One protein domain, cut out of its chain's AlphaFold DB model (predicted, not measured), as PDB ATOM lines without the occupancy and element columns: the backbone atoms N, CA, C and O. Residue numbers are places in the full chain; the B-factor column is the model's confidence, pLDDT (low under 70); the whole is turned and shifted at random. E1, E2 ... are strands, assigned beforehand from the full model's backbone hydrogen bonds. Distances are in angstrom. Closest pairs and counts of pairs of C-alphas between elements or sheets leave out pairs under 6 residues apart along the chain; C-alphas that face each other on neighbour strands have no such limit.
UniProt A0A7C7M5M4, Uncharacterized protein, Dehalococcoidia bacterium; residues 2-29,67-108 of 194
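AT A GLANCE: This is residues 2 to 29 and 67 to 108 of the 194 residues of an uncharacterized protein of Dehalococcoidia bacterium (UniProt A0A7C7M5M4). Two strand layers meet along one side and spread apart like a V: the sheet E1, E6, E7, and a two-stranded ribbon that runs crosswise to it, made by E2 with E4 and, after a break, E3 with E5. They come close where edge strand E1 is near E3 and E5; E6 and E7 stand away from E2 and E4, and the long link from E1 to E2 runs out alongside the ribbon before it folds back. The 70 printed residues include seven named strands, in order E1 to E7, and no named helix; under half of the residues, 30, are in named elements, and the class is all strand. The sheet E1, E6, E7 is antiparallel, while the ribbon's two pairs are parallel. The whole is compact, with a radius of gyration of the C-alphas of 11.5 A and spans of 31 by 29 by 17 A.

HOW THE PARTS SIT: Start at E1, residues 2 to 4, an edge strand antiparallel to E6, residues 87 to 92; N 3 and O 89 are within hydrogen-bond range at 2.9 A. Residues 3 to 4 of E1 also pair, antiparallel, with residues 7 to 8. Look next at E2, residues 20 to 22, parallel to E4, residues 70 to 72, at 22 degrees, with N 72 and O 21 3.0 A apart. E2 runs on into E3, residues 25 to 27, at 54 degrees, and E4 into E5, residues 75 to 77, at 59 degrees. E3 and E5 are parallel at 13 degrees; N 27 and O 76 are 2.9 A apart. The closest C-alphas of E1 and E3 are those of Ile 4 and Ala 27, 6.8 A apart. E5 and E6 are only just apart, with a closest distance of 8.3 A. Return to E6: with E7, residues 95 to 103, it forms an antiparallel hairpin, where N 88 and O 102 are 2.8 A apart.

IN THESE COORDINATES: Find C-alpha 2 at (-26.778, -22.636, 3.597), where E1 begins. E1, E2, E3, E4 and E5 measure 7.0 A, 7.0 A, 6.7 A, 6.4 A and 7.1 A from first to last C-alpha. E6 begins at C-alpha 87, (-25.359, -19.350, 13.337), and measures 16.7 A. E7, 19.0 A long, bends by 80 degrees at residue 98 and ends at C-alpha 103, (-28.450, -20.536, 16.343).

THE WHOLE: The two farthest C-alphas, those of Ala 67 and Asn 78, are 33.1 A apart. Residues 30 to 66 are not printed, and C-alphas 29 and 67 are 32.9 A apart across this cut. The link from E1 to E2, 15 residues, is long. Look at the B-factor column for the model's confidence: it is under 70 at residues 106 to 108, and its mean over the printed part is 87.5.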
ATOM      1  N   PHE A   2     -26.925 -22.931   2.162       93.12
ATOM      2  CA  PHE A   2     -26.778 -22.636   3.597       93.12
ATOM      3  C   PHE A   2     -25.332 -22.313   3.979       93.12
ATOM      4  O   PHE A   2     -24.390 -22.713   3.294       93.12
ATOM      5  N   LYS A   3     -25.150 -21.594   5.092       93.12
ATOM      6  CA  LYS A   3     -23.836 -21.376   5.714       93.12
ATOM      7  C   LYS A   3     -23.878 -21.656   7.212       93.12
ATOM      8  O   LYS A   3     -24.842 -21.265   7.861       93.12
ATOM      9  N   ILE A   4     -22.806 -22.243   7.752       92.12
ATOM     10  CA  ILE A   4     -22.592 -22.497   9.189       92.12
ATOM     11  C   ILE A   4     -21.449 -21.605   9.685       92.12
ATOM     12  O   ILE A   4     -20.288 -21.792   9.302       92.12
ATOM     13  N   GLY A   5     -21.755 -20.607  10.518       86.62
ATOM     14  CA  GLY A   5     -20.755 -19.665  11.034       86.62
ATOM     15  C   GLY A   5     -19.951 -18.980   9.919       86.62
ATOM     16  O   GLY A   5     -18.750 -18.765  10.061       86.62
ATOM     17  N   GLY A   6     -20.591 -18.726   8.772       86.31
ATOM     18  CA  GLY A   6     -19.972 -18.147   7.574       86.31
ATOM     19  C   GLY A   6     -19.315 -19.140   6.604       86.31
ATOM     20  O   GLY A   6     -18.975 -18.733   5.495       86.31
ATOM     21  N   ASN A   7     -19.176 -20.421   6.962       89.81
ATOM     22  CA  ASN A   7     -18.659 -21.460   6.064       89.81
ATOM     23  C   ASN A   7     -19.787 -22.005   5.189       89.81
ATOM     24  O   ASN A   7     -20.855 -22.322   5.705       89.81
ATOM     25  N   GLU A   8     -19.552 -22.131   3.887       92.62
ATOM     26  CA  GLU A   8     -20.537 -22.678   2.952       92.62
ATOM     27  C   GLU A   8     -20.799 -24.162   3.232       92.62
ATOM     28  O   GLU A   8     -19.860 -24.958   3.349       92.62
ATOM     29  N   ALA A   9     -22.076 -24.510   3.390       93.12
ATOM     30  CA  ALA A   9     -22.517 -25.892   3.508       93.12
ATOM     31  C   ALA A   9     -22.649 -26.517   2.114       93.12
ATOM     32  O   ALA A   9     -22.978 -25.827   1.147       93.12
ATOM     33  N   LYS A  10     -22.405 -27.823   2.009       92.75
ATOM     34  CA  LYS A  10     -22.511 -28.564   0.744       92.75
ATOM     35  C   LYS A  10     -23.959 -28.753   0.299       92.75
ATOM     36  O   LYS A  10     -24.214 -28.973  -0.882       92.75
ATOM     37  N   GLU A  11     -24.888 -28.706   1.242       94.12
ATOM     38  CA  GLU A  11     -26.284 -29.036   1.034       94.12
ATOM     39  C   GLU A  11     -27.121 -27.814   0.635       94.12
ATOM     40  O   GLU A  11     -26.856 -26.654   0.978       94.12
ATOM     41  N   SER A  12     -28.194 -28.103  -0.091       91.38
ATOM     42  CA  SER A  12     -29.224 -27.155  -0.486       91.38
ATOM     43  C   SER A  12     -30.600 -27.756  -0.211       91.38
ATOM     44  O   SER A  12     -30.739 -28.960  -0.014       91.38
ATOM     45  N   GLY A  13     -31.613 -26.898  -0.163       87.81
ATOM     46  CA  GLY A  13     -33.001 -27.286   0.052       87.81
ATOM     47  C   GLY A  13     -33.912 -26.505  -0.884       87.81
ATOM     48  O   GLY A  13     -33.524 -25.450  -1.397       87.81
ATOM     49  N   ILE A  14     -35.111 -27.037  -1.105       87.12
ATOM     50  CA  ILE A  14     -36.166 -26.390  -1.886       87.12
ATOM     51  C   ILE A  14     -37.133 -25.739  -0.906       87.12
ATOM     52  O   ILE A  14     -37.493 -26.329   0.106       87.12
ATOM     53  N   TRP A  15     -37.532 -24.502  -1.189       84.19
ATOM     54  CA  TRP A  15     -38.521 -23.819  -0.369       84.19
ATOM     55  C   TRP A  15     -39.938 -24.198  -0.803       84.19
ATOM     56  O   TRP A  15     -40.274 -24.163  -1.983       84.19
ATOM     57  N   GLU A  16     -40.775 -24.474   0.187       85.69
ATOM     58  CA  GLU A  16     -42.199 -24.787   0.060       85.69
ATOM     59  C   GLU A  16     -42.931 -24.184   1.257       85.69
ATOM     60  O   GLU A  16     -42.504 -24.359   2.398       85.69
ATOM     61  N   GLN A  17     -44.028 -23.471   1.024       83.19
ATOM     62  CA  GLN A  17     -44.758 -22.805   2.100       83.19
ATOM     63  C   GLN A  17     -45.270 -23.805   3.149       83.19
ATOM     64  O   GLN A  17     -46.001 -24.740   2.820       83.19
ATOM     65  N   GLY A  18     -44.931 -23.584   4.423       86.00
ATOM     66  CA  GLY A  18     -45.250 -24.500   5.522       86.00
ATOM     67  C   GLY A  18     -44.604 -25.875   5.404       86.00
ATOM     68  O   GLY A  18     -45.101 -26.810   6.040       86.00
ATOM     69  N   GLY A  19     -43.551 -26.007   4.591       87.75
ATOM     70  CA  GLY A  19     -42.705 -27.190   4.472       87.75
ATOM     71  C   GLY A  19     -41.810 -27.391   5.699       87.75
ATOM     72  O   GLY A  19     -41.525 -26.449   6.438       87.75
ATOM     73  N   VAL A  20     -41.411 -28.638   5.945       87.44
ATOM     74  CA  VAL A  20     -40.425 -28.998   6.967       87.44
ATOM     75  C   VAL A  20     -39.672 -30.211   6.461       87.44
ATOM     76  O   VAL A  20     -40.286 -31.265   6.243       87.44
ATOM     77  N   ASP A  21     -38.362 -30.046   6.326       89.94
ATOM     78  CA  ASP A  21     -37.448 -31.058   5.819       89.94
ATOM     79  C   ASP A  21     -36.265 -31.251   6.766       89.94
ATOM     80  O   ASP A  21     -35.761 -30.305   7.382       89.94
ATOM     81  N   GLU A  22     -35.818 -32.501   6.882       88.81
ATOM     82  CA  GLU A  22     -34.545 -32.792   7.526       88.81
ATOM     83  C   GLU A  22     -33.406 -32.494   6.542       88.81
ATOM     84  O   GLU A  22     -33.379 -33.008   5.424       88.81
ATOM     85  N   LEU A  23     -32.450 -31.676   6.968       91.38
ATOM     86  CA  LEU A  23     -31.273 -31.302   6.206       91.38
ATOM     87  C   LEU A  23     -30.053 -31.252   7.128       91.38
ATOM     88  O   LEU A  23     -29.838 -30.292   7.869       91.38
ATOM     89  N   ASN A  24     -29.235 -32.299   7.062       91.62
ATOM     90  CA  ASN A  24     -27.969 -32.359   7.783       91.62
ATOM     91  C   ASN A  24     -26.904 -31.573   7.014       91.62
ATOM     92  O   ASN A  24     -26.541 -31.943   5.902       91.62
ATOM     93  N   LEU A  25     -26.417 -30.482   7.604       92.62
ATOM     94  CA  LEU A  25     -25.469 -29.574   6.973       92.62
ATOM     95  C   LEU A  25     -24.021 -29.991   7.244       92.62
ATOM     96  O   LEU A  25     -23.609 -30.233   8.384       92.62
ATOM     97  N   THR A  26     -23.204 -29.986   6.197       94.12
ATOM     98  CA  THR A  26     -21.767 -30.221   6.270       94.12
ATOM     99  C   THR A  26     -21.019 -29.077   5.598       94.12
ATOM    100  O   THR A  26     -21.184 -28.787   4.416       94.12
ATOM    101  N   ALA A  27     -20.153 -28.414   6.357       90.38
ATOM    102  CA  ALA A  27     -19.248 -27.401   5.838       90.38
ATOM    103  C   ALA A  27     -17.795 -27.842   6.011       90.38
ATOM    104  O   ALA A  27     -17.430 -28.614   6.903       90.38
ATOM    105  N   SER A  28     -16.930 -27.325   5.150       87.25
ATOM    106  CA  SER A  28     -15.486 -27.367   5.364       87.25
ATOM    107  C   SER A  28     -15.012 -25.946   5.614       87.25
ATOM    108  O   SER A  28     -15.471 -25.021   4.944       87.25
ATOM    109  N   ARG A  29     -14.101 -25.753   6.573       75.69
ATOM    110  CA  ARG A  29     -13.438 -24.453   6.699       75.69
ATOM    111  C   ARG A  29     -12.634 -24.254   5.427       75.69
ATOM    112  O   ARG A  29     -11.655 -24.966   5.205       75.69
ATOM    113  N   ALA A  67     -46.853 -19.130   6.745       84.00
ATOM    114  CA  ALA A  67     -46.067 -20.143   7.441       84.00
ATOM    115  C   ALA A  67     -44.739 -20.425   6.704       84.00
ATOM    116  O   ALA A  67     -44.740 -20.554   5.471       84.00
ATOM    117  N   PRO A  68     -43.614 -20.518   7.432       87.00
ATOM    118  CA  PRO A  68     -42.289 -20.660   6.841       87.00
ATOM    119  C   PRO A  68     -42.070 -22.062   6.267       87.00
ATOM    120  O   PRO A  68     -42.832 -22.981   6.549       87.00
ATOM    121  N   HIS A  69     -40.984 -22.240   5.514       89.00
ATOM    122  CA  HIS A  69     -40.369 -23.558   5.365       89.00
ATOM    123  C   HIS A  69     -39.299 -23.699   6.455       89.00
ATOM    124  O   HIS A  69     -38.460 -22.807   6.586       89.00
ATOM    125  N   VAL A  70     -39.308 -24.786   7.227       89.31
ATOM    126  CA  VAL A  70     -38.315 -25.033   8.286       89.31
ATOM    127  C   VAL A  70     -37.384 -26.173   7.885       89.31
ATOM    128  O   VAL A  70     -37.830 -27.274   7.599       89.31
ATOM    129  N   PHE A  71     -36.078 -25.933   7.914       90.25
ATOM    130  CA  PHE A  71     -35.089 -27.005   7.815       90.25
ATOM    131  C   PHE A  71     -34.606 -27.360   9.216       90.25
ATOM    132  O   PHE A  71     -34.265 -26.468   9.994       90.25
ATOM    133  N   VAL A  72     -34.572 -28.650   9.537       88.75
ATOM    134  CA  VAL A  72     -34.067 -29.161  10.819       88.75
ATOM    135  C   VAL A  72     -32.980 -30.192  10.574       88.75
ATOM    136  O   VAL A  72     -32.955 -30.818   9.525       88.75
ATOM    137  N   GLY A  73     -32.081 -30.404  11.523       88.69
ATOM    138  CA  GLY A  73     -31.031 -31.400  11.363       88.69
ATOM    139  C   GLY A  73     -29.805 -31.066  12.187       88.69
ATOM    140  O   GLY A  73     -29.829 -30.223  13.083       88.69
ATOM    141  N   THR A  74     -28.718 -31.755  11.874       89.88
ATOM    142  CA  THR A  74     -27.403 -31.516  12.460       89.88
ATOM    143  C   THR A  74     -26.568 -30.611  11.565       89.88
ATOM    144  O   THR A  74     -26.796 -30.511  10.362       89.88
ATOM    145  N   ALA A  75     -25.572 -29.956  12.150       91.44
ATOM    146  CA  ALA A  75     -24.606 -29.156  11.415       91.44
ATOM    147  C   ALA A  75     -23.191 -29.546  11.845       91.44
ATOM    148  O   ALA A  75     -22.901 -29.674  13.037       91.44
ATOM    149  N   SER A  76     -22.301 -29.740  10.874       91.25
ATOM    150  CA  SER A  76     -20.916 -30.148  11.107       91.25
ATOM    151  C   SER A  76     -19.925 -29.307  10.305       91.25
ATOM    152  O   SER A  76     -20.198 -28.873   9.187       91.25
ATOM    153  N   ILE A  77     -18.749 -29.073  10.888       90.25
ATOM    154  CA  ILE A  77     -17.623 -28.381  10.265       90.25
ATOM    155  C   ILE A  77     -16.409 -29.308  10.315       90.25
ATOM    156  O   ILE A  77     -15.968 -29.710  11.392       90.25
ATOM    157  N   ASN A  78     -15.839 -29.625   9.149       89.12
ATOM    158  CA  ASN A  78     -14.704 -30.551   9.011       89.12
ATOM    159  C   ASN A  78     -14.963 -31.924   9.670       89.12
ATOM    160  O   ASN A  78     -14.066 -32.499  10.281       89.12
ATOM    161  N   GLY A  79     -16.200 -32.425   9.587       86.94
ATOM    162  CA  GLY A  79     -16.600 -33.716  10.159       86.94
ATOM    163  C   GLY A  79     -16.888 -33.716  11.665       86.94
ATOM    164  O   GLY A  79     -17.367 -34.722  12.172       86.94
ATOM    165  N   ASN A  80     -16.662 -32.607  12.375       89.00
ATOM    166  CA  ASN A  80     -17.045 -32.457  13.783       89.00
ATOM    167  C   ASN A  80     -18.352 -31.670  13.897       89.00
ATOM    168  O   ASN A  80     -18.576 -30.763  13.095       89.00
ATOM    169  N   LEU A  81     -19.187 -31.962  14.901       89.12
ATOM    170  CA  LEU A  81     -20.377 -31.151  15.172       89.12
ATOM    171  C   LEU A  81     -19.988 -29.679  15.351       89.12
ATOM    172  O   LEU A  81     -18.998 -29.352  16.012       89.12
ATOM    173  N   ALA A  82     -20.750 -28.799  14.711       90.19
ATOM    174  CA  ALA A  82     -20.565 -27.371  14.867       90.19
ATOM    175  C   ALA A  82     -20.876 -26.972  16.324       90.19
ATOM    176  O   ALA A  82     -21.786 -27.545  16.926       90.19
ATOM    177  N   PRO A  83     -20.130 -26.017  16.906       88.12
ATOM    178  CA  PRO A  83     -20.376 -25.580  18.275       88.12
ATOM    179  C   PRO A  83     -21.800 -25.049  18.462       88.12
ATOM    180  O   PRO A  83     -22.318 -24.352  17.583       88.12
ATOM    181  N   GLU A  84     -22.386 -25.312  19.630       88.88
ATOM    182  CA  GLU A  84     -23.610 -24.645  20.079       88.88
ATOM    183  C   GLU A  84     -23.465 -23.117  19.968       88.88
ATOM    184  O   GLU A  84     -22.388 -22.552  20.182       88.88
ATOM    185  N   GLY A  85     -24.546 -22.449  19.569       87.62
ATOM    186  CA  GLY A  85     -24.584 -21.014  19.310       87.62
ATOM    187  C   GLY A  85     -24.009 -20.596  17.954       87.62
ATOM    188  O   GLY A  85     -24.123 -19.425  17.591       87.62
ATOM    189  N   SER A  86     -23.425 -21.509  17.164       90.81
ATOM    190  CA  SER A  86     -23.045 -21.179  15.783       90.81
ATOM    191  C   SER A  86     -24.289 -20.823  14.971       90.81
ATOM    192  O   SER A  86     -25.302 -21.504  15.066       90.81
ATOM    193  N   ILE A  87     -24.212 -19.784  14.142       92.62
ATOM    194  CA  ILE A  87     -25.359 -19.350  13.337       92.62
ATOM    195  C   ILE A  87     -25.407 -20.117  12.016       92.62
ATOM    196  O   ILE A  87     -24.441 -20.105  11.244       92.62
ATOM    197  N   VAL A  88     -26.548 -20.741  11.740       93.62
ATOM    198  CA  VAL A  88     -26.930 -21.221  10.412       93.62
ATOM    199  C   VAL A  88     -27.697 -20.113   9.699       93.62
ATOM    200  O   VAL A  88     -28.558 -19.477  10.297       93.62
ATOM    201  N   SER A  89     -27.382 -19.867   8.427       92.81
ATOM    202  CA  SER A  89     -28.067 -18.862   7.600       92.81
ATOM    203  C   SER A  89     -28.404 -19.395   6.211       92.81
ATOM    204  O   SER A  89     -27.611 -20.141   5.625       92.81
ATOM    205  N   ALA A  90     -29.553 -18.991   5.664       91.94
ATOM    206  CA  ALA A  90     -29.960 -19.316   4.296       91.94
ATOM    207  C   ALA A  90     -29.642 -18.184   3.304       91.94
ATOM    208  O   ALA A  90     -29.753 -16.997   3.618       91.94
ATOM    209  N   TRP A  91     -29.254 -18.566   2.089       91.56
ATOM    210  CA  TRP A  91     -28.824 -17.667   1.019       91.56
ATOM    211  C   TRP A  91     -29.431 -18.087  -0.326       91.56
ATOM    212  O   TRP A  91     -29.522 -19.285  -0.624       91.56
ATOM    213  N   ILE A  92     -29.794 -17.104  -1.147       87.44
ATOM    214  CA  ILE A  92     -30.289 -17.256  -2.523       87.44
ATOM    215  C   ILE A  92     -29.442 -16.342  -3.407       87.44
ATOM    216  O   ILE A  92     -29.301 -15.161  -3.102       87.44
ATOM    217  N   ASP A  93     -28.828 -16.896  -4.453       89.19
ATOM    218  CA  ASP A  93     -27.999 -16.152  -5.416       89.19
ATOM    219  C   ASP A  93     -26.946 -15.232  -4.764       89.19
ATOM    220  O   ASP A  93     -26.696 -14.108  -5.192       89.19
ATOM    221  N   GLY A  94     -26.328 -15.708  -3.676       86.06
ATOM    222  CA  GLY A  94     -25.309 -14.963  -2.929       86.06
ATOM    223  C   GLY A  94     -25.850 -13.879  -1.987       86.06
ATOM    224  O   GLY A  94     -25.055 -13.260  -1.277       86.06
ATOM    225  N   VAL A  95     -27.169 -13.692  -1.907       90.62
ATOM    226  CA  VAL A  95     -27.846 -12.773  -0.982       90.62
ATOM    227  C   VAL A  95     -28.442 -13.556   0.186       90.62
ATOM    228  O   VAL A  95     -29.099 -14.579  -0.003       90.62
ATOM    229  N   GLN A  96     -28.199 -13.093   1.410       89.25
ATOM    230  CA  GLN A  96     -28.770 -13.713   2.602       89.25
ATOM    231  C   GLN A  96     -30.277 -13.453   2.665       89.25
ATOM    232  O   GLN A  96     -30.718 -12.322   2.463       89.25
ATOM    233  N   VAL A  97     -31.058 -14.485   2.978       88.69
ATOM    234  CA  VAL A  97     -32.503 -14.353   3.183       88.69
ATOM    235  C   VAL A  97     -32.747 -13.731   4.566       88.69
ATOM    236  O   VAL A  97     -32.353 -14.334   5.569       88.69
ATOM    237  N   PRO A  98     -33.377 -12.544   4.662       84.00
ATOM    238  CA  PRO A  98     -33.635 -11.902   5.949       84.00
ATOM    239  C   PRO A  98     -34.476 -12.789   6.875       84.00
ATOM    240  O   PRO A  98     -35.475 -13.362   6.446       84.00
ATOM    241  N   GLY A  99     -34.073 -12.901   8.143       81.12
ATOM    242  CA  GLY A  99     -34.776 -13.705   9.150       81.12
ATOM    243  C   GLY A  99     -34.571 -15.220   9.039       81.12
ATOM    244  O   GLY A  99     -35.045 -15.952   9.900       81.12
ATOM    245  N   ALA A 100     -33.838 -15.709   8.033       86.06
ATOM    246  CA  ALA A 100     -33.484 -17.123   7.897       86.06
ATOM    247  C   ALA A 100     -32.161 -17.446   8.612       86.06
ATOM    248  O   ALA A 100     -31.261 -18.061   8.033       86.06
ATOM    249  N   GLU A 101     -32.033 -16.969   9.849       88.75
ATOM    250  CA  GLU A 101     -30.894 -17.190  10.735       88.75
ATOM    251  C   GLU A 101     -31.368 -17.962  11.962       88.75
ATOM    252  O   GLU A 101     -32.369 -17.600  12.576       88.75
ATOM    253  N   ALA A 102     -30.644 -19.011  12.333       87.69
ATOM    254  CA  ALA A 102     -30.941 -19.779  13.534       87.69
ATOM    255  C   ALA A 102     -29.639 -20.158  14.249       87.69
ATOM    256  O   ALA A 102     -28.697 -20.618  13.591       87.69
ATOM    257  N   PRO A 103     -29.546 -19.970  15.577       89.62
ATOM    258  CA  PRO A 103     -28.450 -20.536  16.343       89.62
ATOM    259  C   PRO A 103     -28.589 -22.059  16.394       89.62
ATOM    260  O   PRO A 103     -29.691 -22.593  16.502       89.62
ATOM    261  N   ILE A 104     -27.464 -22.764  16.346       86.00
ATOM    262  CA  ILE A 104     -27.422 -24.178  16.709       86.00
ATOM    263  C   ILE A 104     -27.713 -24.271  18.200       86.00
ATOM    264  O   ILE A 104     -26.945 -23.766  19.017       86.00
ATOM    265  N   GLU A 105     -28.809 -24.925  18.547       81.00
ATOM    266  CA  GLU A 105     -29.130 -25.258  19.930       81.00
ATOM    267  C   GLU A 105     -28.326 -26.490  20.370       81.00
ATOM    268  O   GLU A 105     -27.977 -27.346  19.545       81.00
ATOM    269  N   ALA A 106     -28.026 -26.607  21.671       66.31
ATOM    270  CA  ALA A 106     -27.581 -27.880  22.231       66.31
ATOM    271  C   ALA A 106     -28.553 -28.989  21.813       66.31
ATOM    272  O   ALA A 106     -29.760 -28.761  21.738       66.31
ATOM    273  N   THR A 107     -28.027 -30.193  21.558       58.19
ATOM    274  CA  THR A 107     -28.837 -31.362  21.200       58.19
ATOM    275  C   THR A 107     -30.065 -31.442  22.115       58.19
ATOM    276  O   THR A 107     -29.886 -31.612  23.326       58.19
ATOM    277  N   PRO A 108     -31.298 -31.317  21.582       47.91
ATOM    278  CA  PRO A 108     -32.489 -31.417  22.405       47.91
ATOM    279  C   PRO A 108     -32.474 -32.760  23.130       47.91
ATOM    280  O   PRO A 108     -32.234 -33.799  22.507       47.91
TER     281      PRO A 108